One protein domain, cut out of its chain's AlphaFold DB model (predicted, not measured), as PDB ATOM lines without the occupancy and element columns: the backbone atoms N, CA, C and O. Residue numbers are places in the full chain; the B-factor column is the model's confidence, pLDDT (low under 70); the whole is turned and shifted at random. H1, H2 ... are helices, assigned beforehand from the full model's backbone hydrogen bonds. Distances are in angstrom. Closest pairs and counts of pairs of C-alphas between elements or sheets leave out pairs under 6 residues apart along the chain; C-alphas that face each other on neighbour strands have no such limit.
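What this domain is: This is residues 24 to 93 of the 106 residues of the protein "Acetyl-CoA acetyltransferase" of Arthrobacter sp. Hiyo8 (UniProt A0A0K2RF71). With little regular structure, the model is one long helix, H1, and a long chain that leaves its end, makes a narrow loop paired at residues 53 to 54 and 60 to 61, and returns to the short helix H2, which packs on residues 24 to 31 of H1; a looped tail follows. The 70 printed residues, 24 of them in named elements, hold two helices in the order H1, H2 and no named strand; the class is all helix. The whole is loose, with a radius of gyration of the C-alphas of 15.4 A, and elongated, spanning 44 by 27 by 16 A.

Where its parts are: H1, residues 24 to 42, runs 26.9 A from C-alpha 24 at (-3.904, -40.819, -5.172) to C-alpha 42 at (8.115, -33.889, 17.918). H2, residues 73 to 77, ends with C-alpha 77 at (-6.950, -44.480, 0.781).

How they stand to each other: H1 touches H2 with residues 24 to 31 alone; their closest C-alphas, of Asp 27 and Val 76, are 6.1 A apart. In H1 and H2 every O i to N i+4 pair is within hydrogen-bond range. Residues 53 to 54 pair antiparallel with residues 60 to 61.

The domain as a whole: The C-alphas farthest apart, of Gly 58 and Glu 86, are 45.2 A apart. The printed part has no cut, and the link from H1 to H2, 30 residues, is long. The pLDDT is under 70 at residues 83 to 89 and 91 to 93.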
ATOM      1  N   ALA A  24      -5.188 -40.359  -5.694       80.31
ATOM      2  CA  ALA A  24      -3.904 -40.819  -5.172       80.31
ATOM      3  C   ALA A  24      -2.968 -39.648  -4.823       80.31
ATOM      4  O   ALA A  24      -2.307 -39.682  -3.788       80.31
ATOM      5  N   GLU A  25      -2.936 -38.593  -5.644       81.56
ATOM      6  CA  GLU A  25      -2.160 -37.378  -5.353       81.56
ATOM      7  C   GLU A  25      -2.712 -36.627  -4.138       81.56
ATOM      8  O   GLU A  25      -1.942 -36.146  -3.304       81.56
ATOM      9  N   GLN A  26      -4.041 -36.571  -4.006       82.25
ATOM     10  CA  GLN A  26      -4.710 -35.968  -2.853       82.25
ATOM     11  C   GLN A  26      -4.381 -36.718  -1.550       82.25
ATOM     12  O   GLN A  26      -3.995 -36.090  -0.561       82.25
ATOM     13  N   ASP A  27      -4.472 -38.051  -1.558       83.31
ATOM     14  CA  ASP A  27      -4.158 -38.893  -0.397       83.31
ATOM     15  C   ASP A  27      -2.669 -38.809  -0.027       83.31
ATOM     16  O   ASP A  27      -2.322 -38.641   1.144       83.31
ATOM     17  N   LEU A  28      -1.779 -38.854  -1.025       85.50
ATOM     18  CA  LEU A  28      -0.337 -38.722  -0.819       85.50
ATOM     19  C   LEU A  28       0.008 -37.389  -0.149       85.50
ATOM     20  O   LEU A  28       0.809 -37.351   0.788       85.50
ATOM     21  N   TRP A  29      -0.604 -36.295  -0.603       86.25
ATOM     22  CA  TRP A  29      -0.405 -34.986   0.007       86.25
ATOM     23  C   TRP A  29      -0.926 -34.935   1.447       86.25
ATOM     24  O   TRP A  29      -0.246 -34.402   2.327       86.25
ATOM     25  N   ALA A  30      -2.098 -35.518   1.713       83.12
ATOM     26  CA  ALA A  30      -2.673 -35.567   3.054       83.12
ATOM     27  C   ALA A  30      -1.750 -36.296   4.046       83.12
ATOM     28  O   ALA A  30      -1.467 -35.767   5.123       83.12
ATOM     29  N   VAL A  31      -1.209 -37.456   3.654       87.19
ATOM     30  CA  VAL A  31      -0.242 -38.225   4.455       87.19
ATOM     31  C   VAL A  31       1.037 -37.423   4.691       87.19
ATOM     32  O   VAL A  31       1.496 -37.301   5.825       87.19
ATOM     33  N   GLN A  32       1.607 -36.824   3.639       88.00
ATOM     34  CA  GLN A  32       2.818 -36.012   3.774       88.00
ATOM     35  C   GLN A  32       2.617 -34.826   4.719       88.00
ATOM     36  O   GLN A  32       3.509 -34.517   5.507       88.00
ATOM     37  N   SER A  33       1.459 -34.168   4.650       87.94
ATOM     38  CA  SER A  33       1.115 -33.050   5.528       87.94
ATOM     39  C   SER A  33       1.064 -33.484   6.997       87.94
ATOM     40  O   SER A  33       1.709 -32.863   7.842       87.94
ATOM     41  N   GLN A  34       0.382 -34.598   7.291       87.31
ATOM     42  CA  GLN A  34       0.288 -35.161   8.644       87.31
ATOM     43  C   GLN A  34       1.666 -35.545   9.197       87.31
ATOM     44  O   GLN A  34       2.022 -35.132  10.299       87.31
ATOM     45  N   ASN A  35       2.491 -36.224   8.399       88.44
ATOM     46  CA  ASN A  35       3.827 -36.653   8.821       88.44
ATOM     47  C   ASN A  35       4.772 -35.463   9.069       88.44
ATOM     48  O   ASN A  35       5.598 -35.494   9.982       88.44
ATOM     49  N   ARG A  36       4.647 -34.378   8.290       89.81
ATOM     50  CA  ARG A  36       5.396 -33.134   8.543       89.81
ATOM     51  C   ARG A  36       4.948 -32.461   9.836       89.81
ATOM     52  O   ARG A  36       5.801 -32.003  10.593       89.81
ATOM     53  N   ALA A  37       3.641 -32.410  10.094       86.00
ATOM     54  CA  ALA A  37       3.104 -31.850  11.330       86.00
ATOM     55  C   ALA A  37       3.550 -32.666  12.558       86.00
ATOM     56  O   ALA A  37       3.989 -32.085  13.548       86.00
ATOM     57  N   GLU A  38       3.535 -33.999  12.470       88.00
ATOM     58  CA  GLU A  38       4.050 -34.899  13.509       88.00
ATOM     59  C   GLU A  38       5.537 -34.642  13.808       88.00
ATOM     60  O   GLU A  38       5.929 -34.505  14.972       88.00
ATOM     61  N   ALA A  39       6.369 -34.505  12.771       87.88
ATOM     62  CA  ALA A  39       7.788 -34.192  12.930       87.88
ATOM     63  C   ALA A  39       8.020 -32.797  13.546       87.88
ATOM     64  O   ALA A  39       8.890 -32.621  14.404       87.88
ATOM     65  N   ALA A  40       7.231 -31.797  13.146       86.88
ATOM     66  CA  ALA A  40       7.304 -30.441  13.691       86.88
ATOM     67  C   ALA A  40       6.884 -30.382  15.172       86.88
ATOM     68  O   ALA A  40       7.543 -29.725  15.977       86.88
ATOM     69  N   ILE A  41       5.842 -31.122  15.563       86.25
ATOM     70  CA  ILE A  41       5.452 -31.269  16.972       86.25
ATOM     71  C   ILE A  41       6.561 -31.973  17.761       86.25
ATOM     72  O   ILE A  41       6.968 -31.484  18.814       86.25
ATOM     73  N   SER A  42       7.088 -33.084  17.240       86.06
ATOM     74  CA  SER A  42       8.115 -33.889  17.918       86.06
ATOM     75  C   SER A  42       9.431 -33.133  18.118       86.06
ATOM     76  O   SER A  42      10.117 -33.331  19.116       86.06
ATOM     77  N   SER A  43       9.770 -32.232  17.193       88.50
ATOM     78  CA  SER A  43      10.943 -31.353  17.291       88.50
ATOM     79  C   SER A  43      10.720 -30.112  18.164       88.50
ATOM     80  O   SER A  43      11.652 -29.335  18.362       88.50
ATOM     81  N   GLY A  44       9.507 -29.902  18.687       86.69
ATOM     82  CA  GLY A  44       9.163 -28.719  19.477       86.69
ATOM     83  C   GLY A  44       9.071 -27.429  18.654       86.69
ATOM     84  O   GLY A  44       9.048 -26.344  19.233       86.69
ATOM     85  N   PHE A  45       8.996 -27.516  17.320       88.38
ATOM     86  CA  PHE A  45       8.974 -26.352  16.431       88.38
ATOM     87  C   PHE A  45       7.816 -25.400  16.760       88.38
ATOM     88  O   PHE A  45       8.032 -24.198  16.893       88.38
ATOM     89  N   TYR A  46       6.609 -25.935  16.968       85.81
ATOM     90  CA  TYR A  46       5.428 -25.126  17.295       85.81
ATOM     91  C   TYR A  46       5.377 -24.662  18.753       85.81
ATOM     92  O   TYR A  46       4.689 -23.690  19.053       85.81
ATOM     93  N   ALA A  47       6.141 -25.282  19.660       86.19
ATOM     94  CA  ALA A  47       6.144 -24.902  21.076       86.19
ATOM     95  C   ALA A  47       6.640 -23.462  21.302       86.19
ATOM     96  O   ALA A  47       6.335 -22.853  22.322       86.19
ATOM     97  N   ARG A  48       7.387 -22.900  20.341       85.75
ATOM     98  CA  ARG A  48       7.854 -21.506  20.375       85.75
ATOM     99  C   ARG A  48       6.788 -20.484  19.945       85.75
ATOM    100  O   ARG A  48       6.951 -19.300  20.211       85.75
ATOM    101  N   GLU A  49       5.756 -20.928  19.225       86.62
ATOM    102  CA  GLU A  49       4.725 -20.076  18.606       86.62
ATOM    103  C   GLU A  49       3.358 -20.238  19.290       86.62
ATOM    104  O   GLU A  49       2.567 -19.295  19.325       86.62
ATOM    105  N   ILE A  50       3.081 -21.405  19.878       88.38
ATOM    106  CA  ILE A  50       1.837 -21.670  20.601       88.38
ATOM    107  C   ILE A  50       1.903 -21.037  21.993       88.38
ATOM    108  O   ILE A  50       2.757 -21.366  22.811       88.38
ATOM    109  N   THR A  51       0.948 -20.152  22.288       91.00
ATOM    110  CA  THR A  51       0.732 -19.641  23.649       91.00
ATOM    111  C   THR A  51      -0.229 -20.576  24.390       91.00
ATOM    112  O   THR A  51      -1.357 -20.746  23.918       91.00
ATOM    113  N   PRO A  52       0.162 -21.169  25.535       90.75
ATOM    114  CA  PRO A  52      -0.698 -22.094  26.264       90.75
ATOM    115  C   PRO A  52      -2.019 -21.454  26.696       90.75
ATOM    116  O   PRO A  52      -2.046 -20.347  27.238       90.75
ATOM    117  N   TYR A  53      -3.120 -22.179  26.511       90.50
ATOM    118  CA  TYR A  53      -4.446 -21.767  26.959       90.50
ATOM    119  C   TYR A  53      -4.939 -22.666  28.091       90.50
ATOM    120  O   TYR A  53      -5.030 -23.881  27.935       90.50
ATOM    121  N   THR A  54      -5.302 -22.070  29.227       94.31
ATOM    122  CA  THR A  54      -5.869 -22.812  30.363       94.31
ATOM    123  C   THR A  54      -7.389 -22.759  30.311       94.31
ATOM    124  O   THR A  54      -7.994 -21.685  30.330       94.31
ATOM    125  N   ARG A  55      -8.018 -23.931  30.243       91.19
ATOM    126  CA  ARG A  55      -9.473 -24.079  30.284       91.19
ATOM    127  C   ARG A  55     -10.010 -23.831  31.694       91.19
ATOM    128  O   ARG A  55      -9.288 -23.900  32.684       91.19
ATOM    129  N   LYS A  56     -11.323 -23.603  31.796       92.00
ATOM    130  CA  LYS A  56     -12.021 -23.416  33.084       92.00
ATOM    131  C   LYS A  56     -11.922 -24.630  34.017       92.00
ATOM    132  O   LYS A  56     -12.075 -24.470  35.220       92.00
ATOM    133  N   ASP A  57     -11.685 -25.816  33.461       92.50
ATOM    134  CA  ASP A  57     -11.481 -27.069  34.195       92.50
ATOM    135  C   ASP A  57     -10.030 -27.264  34.687       92.50
ATOM    136  O   ASP A  57      -9.735 -28.263  35.335       92.50
ATOM    137  N   GLY A  58      -9.128 -26.316  34.397       91.31
ATOM    138  CA  GLY A  58      -7.711 -26.374  34.758       91.31
ATOM    139  C   GLY A  58      -6.813 -27.074  33.732       91.31
ATOM    140  O   GLY A  58      -5.596 -27.074  33.900       91.31
ATOM    141  N   THR A  59      -7.367 -27.631  32.653       92.12
ATOM    142  CA  THR A  59      -6.581 -28.281  31.595       92.12
ATOM    143  C   THR A  59      -5.812 -27.242  30.785       92.12
ATOM    144  O   THR A  59      -6.407 -26.307  30.238       92.12
ATOM    145  N   VAL A  60      -4.498 -27.426  30.653       90.88
ATOM    146  CA  VAL A  60      -3.638 -26.588  29.809       90.88
ATOM    147  C   VAL A  60      -3.554 -27.187  28.408       90.88
ATOM    148  O   VAL A  60      -3.187 -28.346  28.232       90.88
ATOM    149  N   VAL A  61      -3.904 -26.387  27.404       88.81
ATOM    150  CA  VAL A  61      -3.787 -26.714  25.983       88.81
ATOM    151  C   VAL A  61      -2.584 -25.965  25.422       88.81
ATOM    152  O   VAL A  61      -2.613 -24.745  25.299       88.81
ATOM    153  N   GLU A  62      -1.524 -26.700  25.098       87.69
ATOM    154  CA  GLU A  62      -0.237 -26.155  24.626       87.69
ATOM    155  C   GLU A  62       0.276 -26.829  23.341       87.69
ATOM    156  O   GLU A  62       1.362 -26.518  22.857       87.69
ATOM    157  N   ARG A  63      -0.495 -27.768  22.781       83.88
ATOM    158  CA  ARG A  63      -0.172 -28.508  21.554       83.88
ATOM    159  C   ARG A  63      -1.412 -28.638  20.682       83.88
ATOM    160  O   ARG A  63      -2.524 -28.739  21.202       83.88
ATOM    161  N   ASP A  64      -1.205 -28.677  19.371       82.25
ATOM    162  CA  ASP A  64      -2.273 -28.943  18.410       82.25
ATOM    163  C   ASP A  64      -2.777 -30.390  18.518       82.25
ATOM    164  O   ASP A  64      -1.995 -31.335  18.485       82.25
ATOM    165  N   ASP A  65      -4.100 -30.556  18.587       80.31
ATOM    166  CA  ASP A  65      -4.804 -31.856  18.654       80.31
ATOM    167  C   ASP A  65      -5.253 -32.367  17.263       80.31
ATOM    168  O   ASP A  65      -5.910 -33.398  17.099       80.31
ATOM    169  N   SER A  66      -4.958 -31.599  16.214       75.31
ATOM    170  CA  SER A  66      -5.357 -31.939  14.845       75.31
ATOM    171  C   SER A  66      -4.444 -32.972  14.176       75.31
ATOM    172  O   SER A  66      -4.994 -33.855  13.506       75.31
ATOM    173  N   PRO A  67      -3.105 -32.901  14.320       82.06
ATOM    174  CA  PRO A  67      -2.213 -33.876  13.708       82.06
ATOM    175  C   PRO A  67      -2.386 -35.274  14.298       82.06
ATOM    176  O   PRO A  67      -2.373 -35.456  15.515       82.06
ATOM    177  N   ARG A  68      -2.541 -36.275  13.429       80.19
ATOM    178  CA  ARG A  68      -2.602 -37.683  13.834       80.19
ATOM    179  C   ARG A  68      -1.251 -38.329  13.572       80.19
ATOM    180  O   ARG A  68      -0.769 -38.295  12.444       80.19
ATOM    181  N   ALA A  69      -0.670 -38.921  14.608       79.25
ATOM    182  CA  ALA A  69       0.592 -39.637  14.493       79.25
ATOM    183  C   ALA A  69       0.434 -40.914  13.655       79.25
ATOM    184  O   ALA A  69      -0.576 -41.615  13.777       79.25
ATOM    185  N   GLY A  70       1.435 -41.221  12.828       81.50
ATOM    186  CA  GLY A  70       1.505 -42.483  12.087       81.50
ATOM    187  C   GLY A  70       0.447 -42.643  10.993       81.50
ATOM    188  O   GLY A  70       0.023 -43.763  10.706       81.50
ATOM    189  N   VAL A  71      -0.008 -41.544  10.387       85.00
ATOM    190  CA  VAL A  71      -0.916 -41.603   9.234       85.00
ATOM    191  C   VAL A  71      -0.203 -42.272   8.056       85.00
ATOM    192  O   VAL A  71       0.879 -41.853   7.645       85.00
ATOM    193  N   THR A  72      -0.825 -43.305   7.488       86.56
ATOM    194  CA  THR A  72      -0.297 -44.031   6.325       86.56
ATOM    195  C   THR A  72      -1.186 -43.858   5.103       86.56
ATOM    196  O   THR A  72      -2.373 -43.531   5.212       86.56
ATOM    197  N   LEU A  73      -0.614 -44.091   3.921       84.62
ATOM    198  CA  LEU A  73      -1.354 -44.008   2.666       84.62
ATOM    199  C   LEU A  73      -2.464 -45.055   2.604       84.62
ATOM    200  O   LEU A  73      -3.575 -44.738   2.199       84.62
ATOM    201  N   GLU A  74      -2.208 -46.264   3.097       81.69
ATOM    202  CA  GLU A  74      -3.196 -47.340   3.159       81.69
ATOM    203  C   GLU A  74      -4.413 -46.933   3.999       81.69
ATOM    204  O   GLU A  74      -5.553 -47.164   3.598       81.69
ATOM    205  N   ALA A  75      -4.178 -46.281   5.144       81.56
ATOM    206  CA  ALA A  75      -5.245 -45.830   6.028       81.56
ATOM    207  C   ALA A  75      -6.073 -44.694   5.408       81.56
ATOM    208  O   ALA A  75      -7.293 -44.674   5.561       81.56
ATOM    209  N   VAL A  76      -5.433 -43.758   4.698       82.00
ATOM    210  CA  VAL A  76      -6.120 -42.626   4.049       82.00
ATOM    211  C   VAL A  76      -6.876 -43.070   2.795       82.00
ATOM    212  O   VAL A  76      -8.014 -42.651   2.581       82.00
ATOM    213  N   SER A  77      -6.302 -43.964   1.991       80.44
ATOM    214  CA  SER A  77      -6.950 -44.480   0.781       80.44
ATOM    215  C   SER A  77      -8.143 -45.390   1.070       80.44
ATOM    216  O   SER A  77      -9.038 -45.492   0.235       80.44
ATOM    217  N   ALA A  78      -8.222 -45.979   2.267       81.56
ATOM    218  CA  ALA A  78      -9.394 -46.726   2.724       81.56
ATOM    219  C   ALA A  78     -10.597 -45.836   3.105       81.56
ATOM    220  O   ALA A  78     -11.687 -46.356   3.339       81.56
ATOM    221  N   LEU A  79     -10.427 -44.510   3.190       80.38
ATOM    222  CA  LEU A  79     -11.505 -43.604   3.586       80.38
ATOM    223  C   LEU A  79     -12.517 -43.388   2.457       80.38
ATOM    224  O   LEU A  79     -12.154 -43.144   1.298       80.38
ATOM    225  N   GLU A  80     -13.794 -43.403   2.837       75.06
ATOM    226  CA  GLU A  80     -14.905 -43.109   1.941       75.06
ATOM    227  C   GLU A  80     -14.972 -41.604   1.599       75.06
ATOM    228  O   GLU A  80     -14.695 -40.748   2.453       75.06
ATOM    229  N   PRO A  81     -15.342 -41.252   0.356       74.75
ATOM    230  CA  PRO A  81     -15.612 -39.872  -0.032       74.75
ATOM    231  C   PRO A  81     -16.751 -39.254   0.784       74.75
ATOM    232  O   PRO A  81     -17.794 -39.872   0.990       74.75
ATOM    233  N   VAL A  82     -16.580 -38.006   1.221       71.88
ATOM    234  CA  VAL A  82     -17.519 -37.351   2.155       71.88
ATOM    235  C   VAL A  82     -18.610 -36.557   1.432       71.88
ATOM    236  O   VAL A  82     -19.718 -36.419   1.944       71.88
ATOM    237  N   PHE A  83     -18.321 -36.023   0.241       61.47
ATOM    238  CA  PHE A  83     -19.189 -35.025  -0.405       61.47
ATOM    239  C   PHE A  83     -19.926 -35.522  -1.654       61.47
ATOM    240  O   PHE A  83     -20.954 -34.947  -2.018       61.47
ATOM    241  N   ARG A  84     -19.429 -36.568  -2.327       62.34
ATOM    242  CA  ARG A  84     -20.066 -37.199  -3.497       62.34
ATOM    243  C   ARG A  84     -19.815 -38.702  -3.467       62.34
ATOM    244  O   ARG A  84     -18.732 -39.125  -3.091       62.34
ATOM    245  N   LYS A  85     -20.781 -39.500  -3.932       56.78
ATOM    246  CA  LYS A  85     -20.677 -40.972  -3.973       56.78
ATOM    247  C   LYS A  85     -19.535 -41.478  -4.876       56.78
ATOM    248  O   LYS A  85     -19.003 -42.551  -4.636       56.78
ATOM    249  N   GLU A  86     -19.140 -40.673  -5.865       63.09
ATOM    250  CA  GLU A  86     -17.988 -40.880  -6.766       63.09
ATOM    251  C   GLU A  86     -16.895 -39.809  -6.548       63.09
ATOM    252  O   GLU A  86     -16.114 -39.501  -7.444       63.09
ATOM    253  N   GLY A  87     -16.890 -39.167  -5.376       60.31
ATOM    254  CA  GLY A  87     -15.963 -38.089  -5.045       60.31
ATOM    255  C   GLY A  87     -14.552 -38.572  -4.722       60.31
ATOM    256  O   GLY A  87     -14.311 -39.742  -4.435       60.31
ATOM    257  N   THR A  88     -13.611 -37.638  -4.729       64.19
ATOM    258  CA  THR A  88     -12.211 -37.867  -4.359       64.19
ATOM    259  C   THR A  88     -11.850 -37.263  -2.999       64.19
ATOM    260  O   THR A  88     -10.854 -37.658  -2.398       64.19
ATOM    261  N   VAL A  89     -12.689 -36.379  -2.456       66.19
ATOM    262  CA  VAL A  89     -12.454 -35.668  -1.196       66.19
ATOM    263  C   VAL A  89     -12.916 -36.508  -0.001       66.19
ATOM    264  O   VAL A  89     -14.105 -36.815   0.143       66.19
ATOM    265  N   THR A  90     -11.988 -36.834   0.900       71.81
ATOM    266  CA  THR A  90     -12.247 -37.619   2.122       71.81
ATOM    267  C   THR A  90     -11.987 -36.828   3.403       71.81
ATOM    268  O   THR A  90     -11.331 -35.787   3.399       71.81
ATOM    269  N   ALA A  91     -12.450 -37.358   4.542       65.38
ATOM    270  CA  ALA A  91     -12.179 -36.794   5.869       65.38
ATOM    271  C   ALA A  91     -10.700 -36.900   6.307       65.38
ATOM    272  O   ALA A  91     -10.338 -36.362   7.351       65.38
ATOM    273  N   GLY A  92      -9.853 -37.595   5.536       55.56
ATOM    274  CA  GLY A  92      -8.407 -37.676   5.768       55.56
ATOM    275  C   GLY A  92      -7.655 -36.404   5.368       55.56
ATOM    276  O   GLY A  92      -6.489 -36.245   5.728       55.56
ATOM    277  N   MET A  93      -8.312 -35.484   4.655       58.31
ATOM    278  CA  MET A  93      -7.736 -34.193   4.298       58.31
ATOM    279  C   MET A  93      -7.496 -33.307   5.536       58.31
ATOM    280  O   MET A  93      -8.286 -33.327   6.480       58.31
TER     281      MET A  93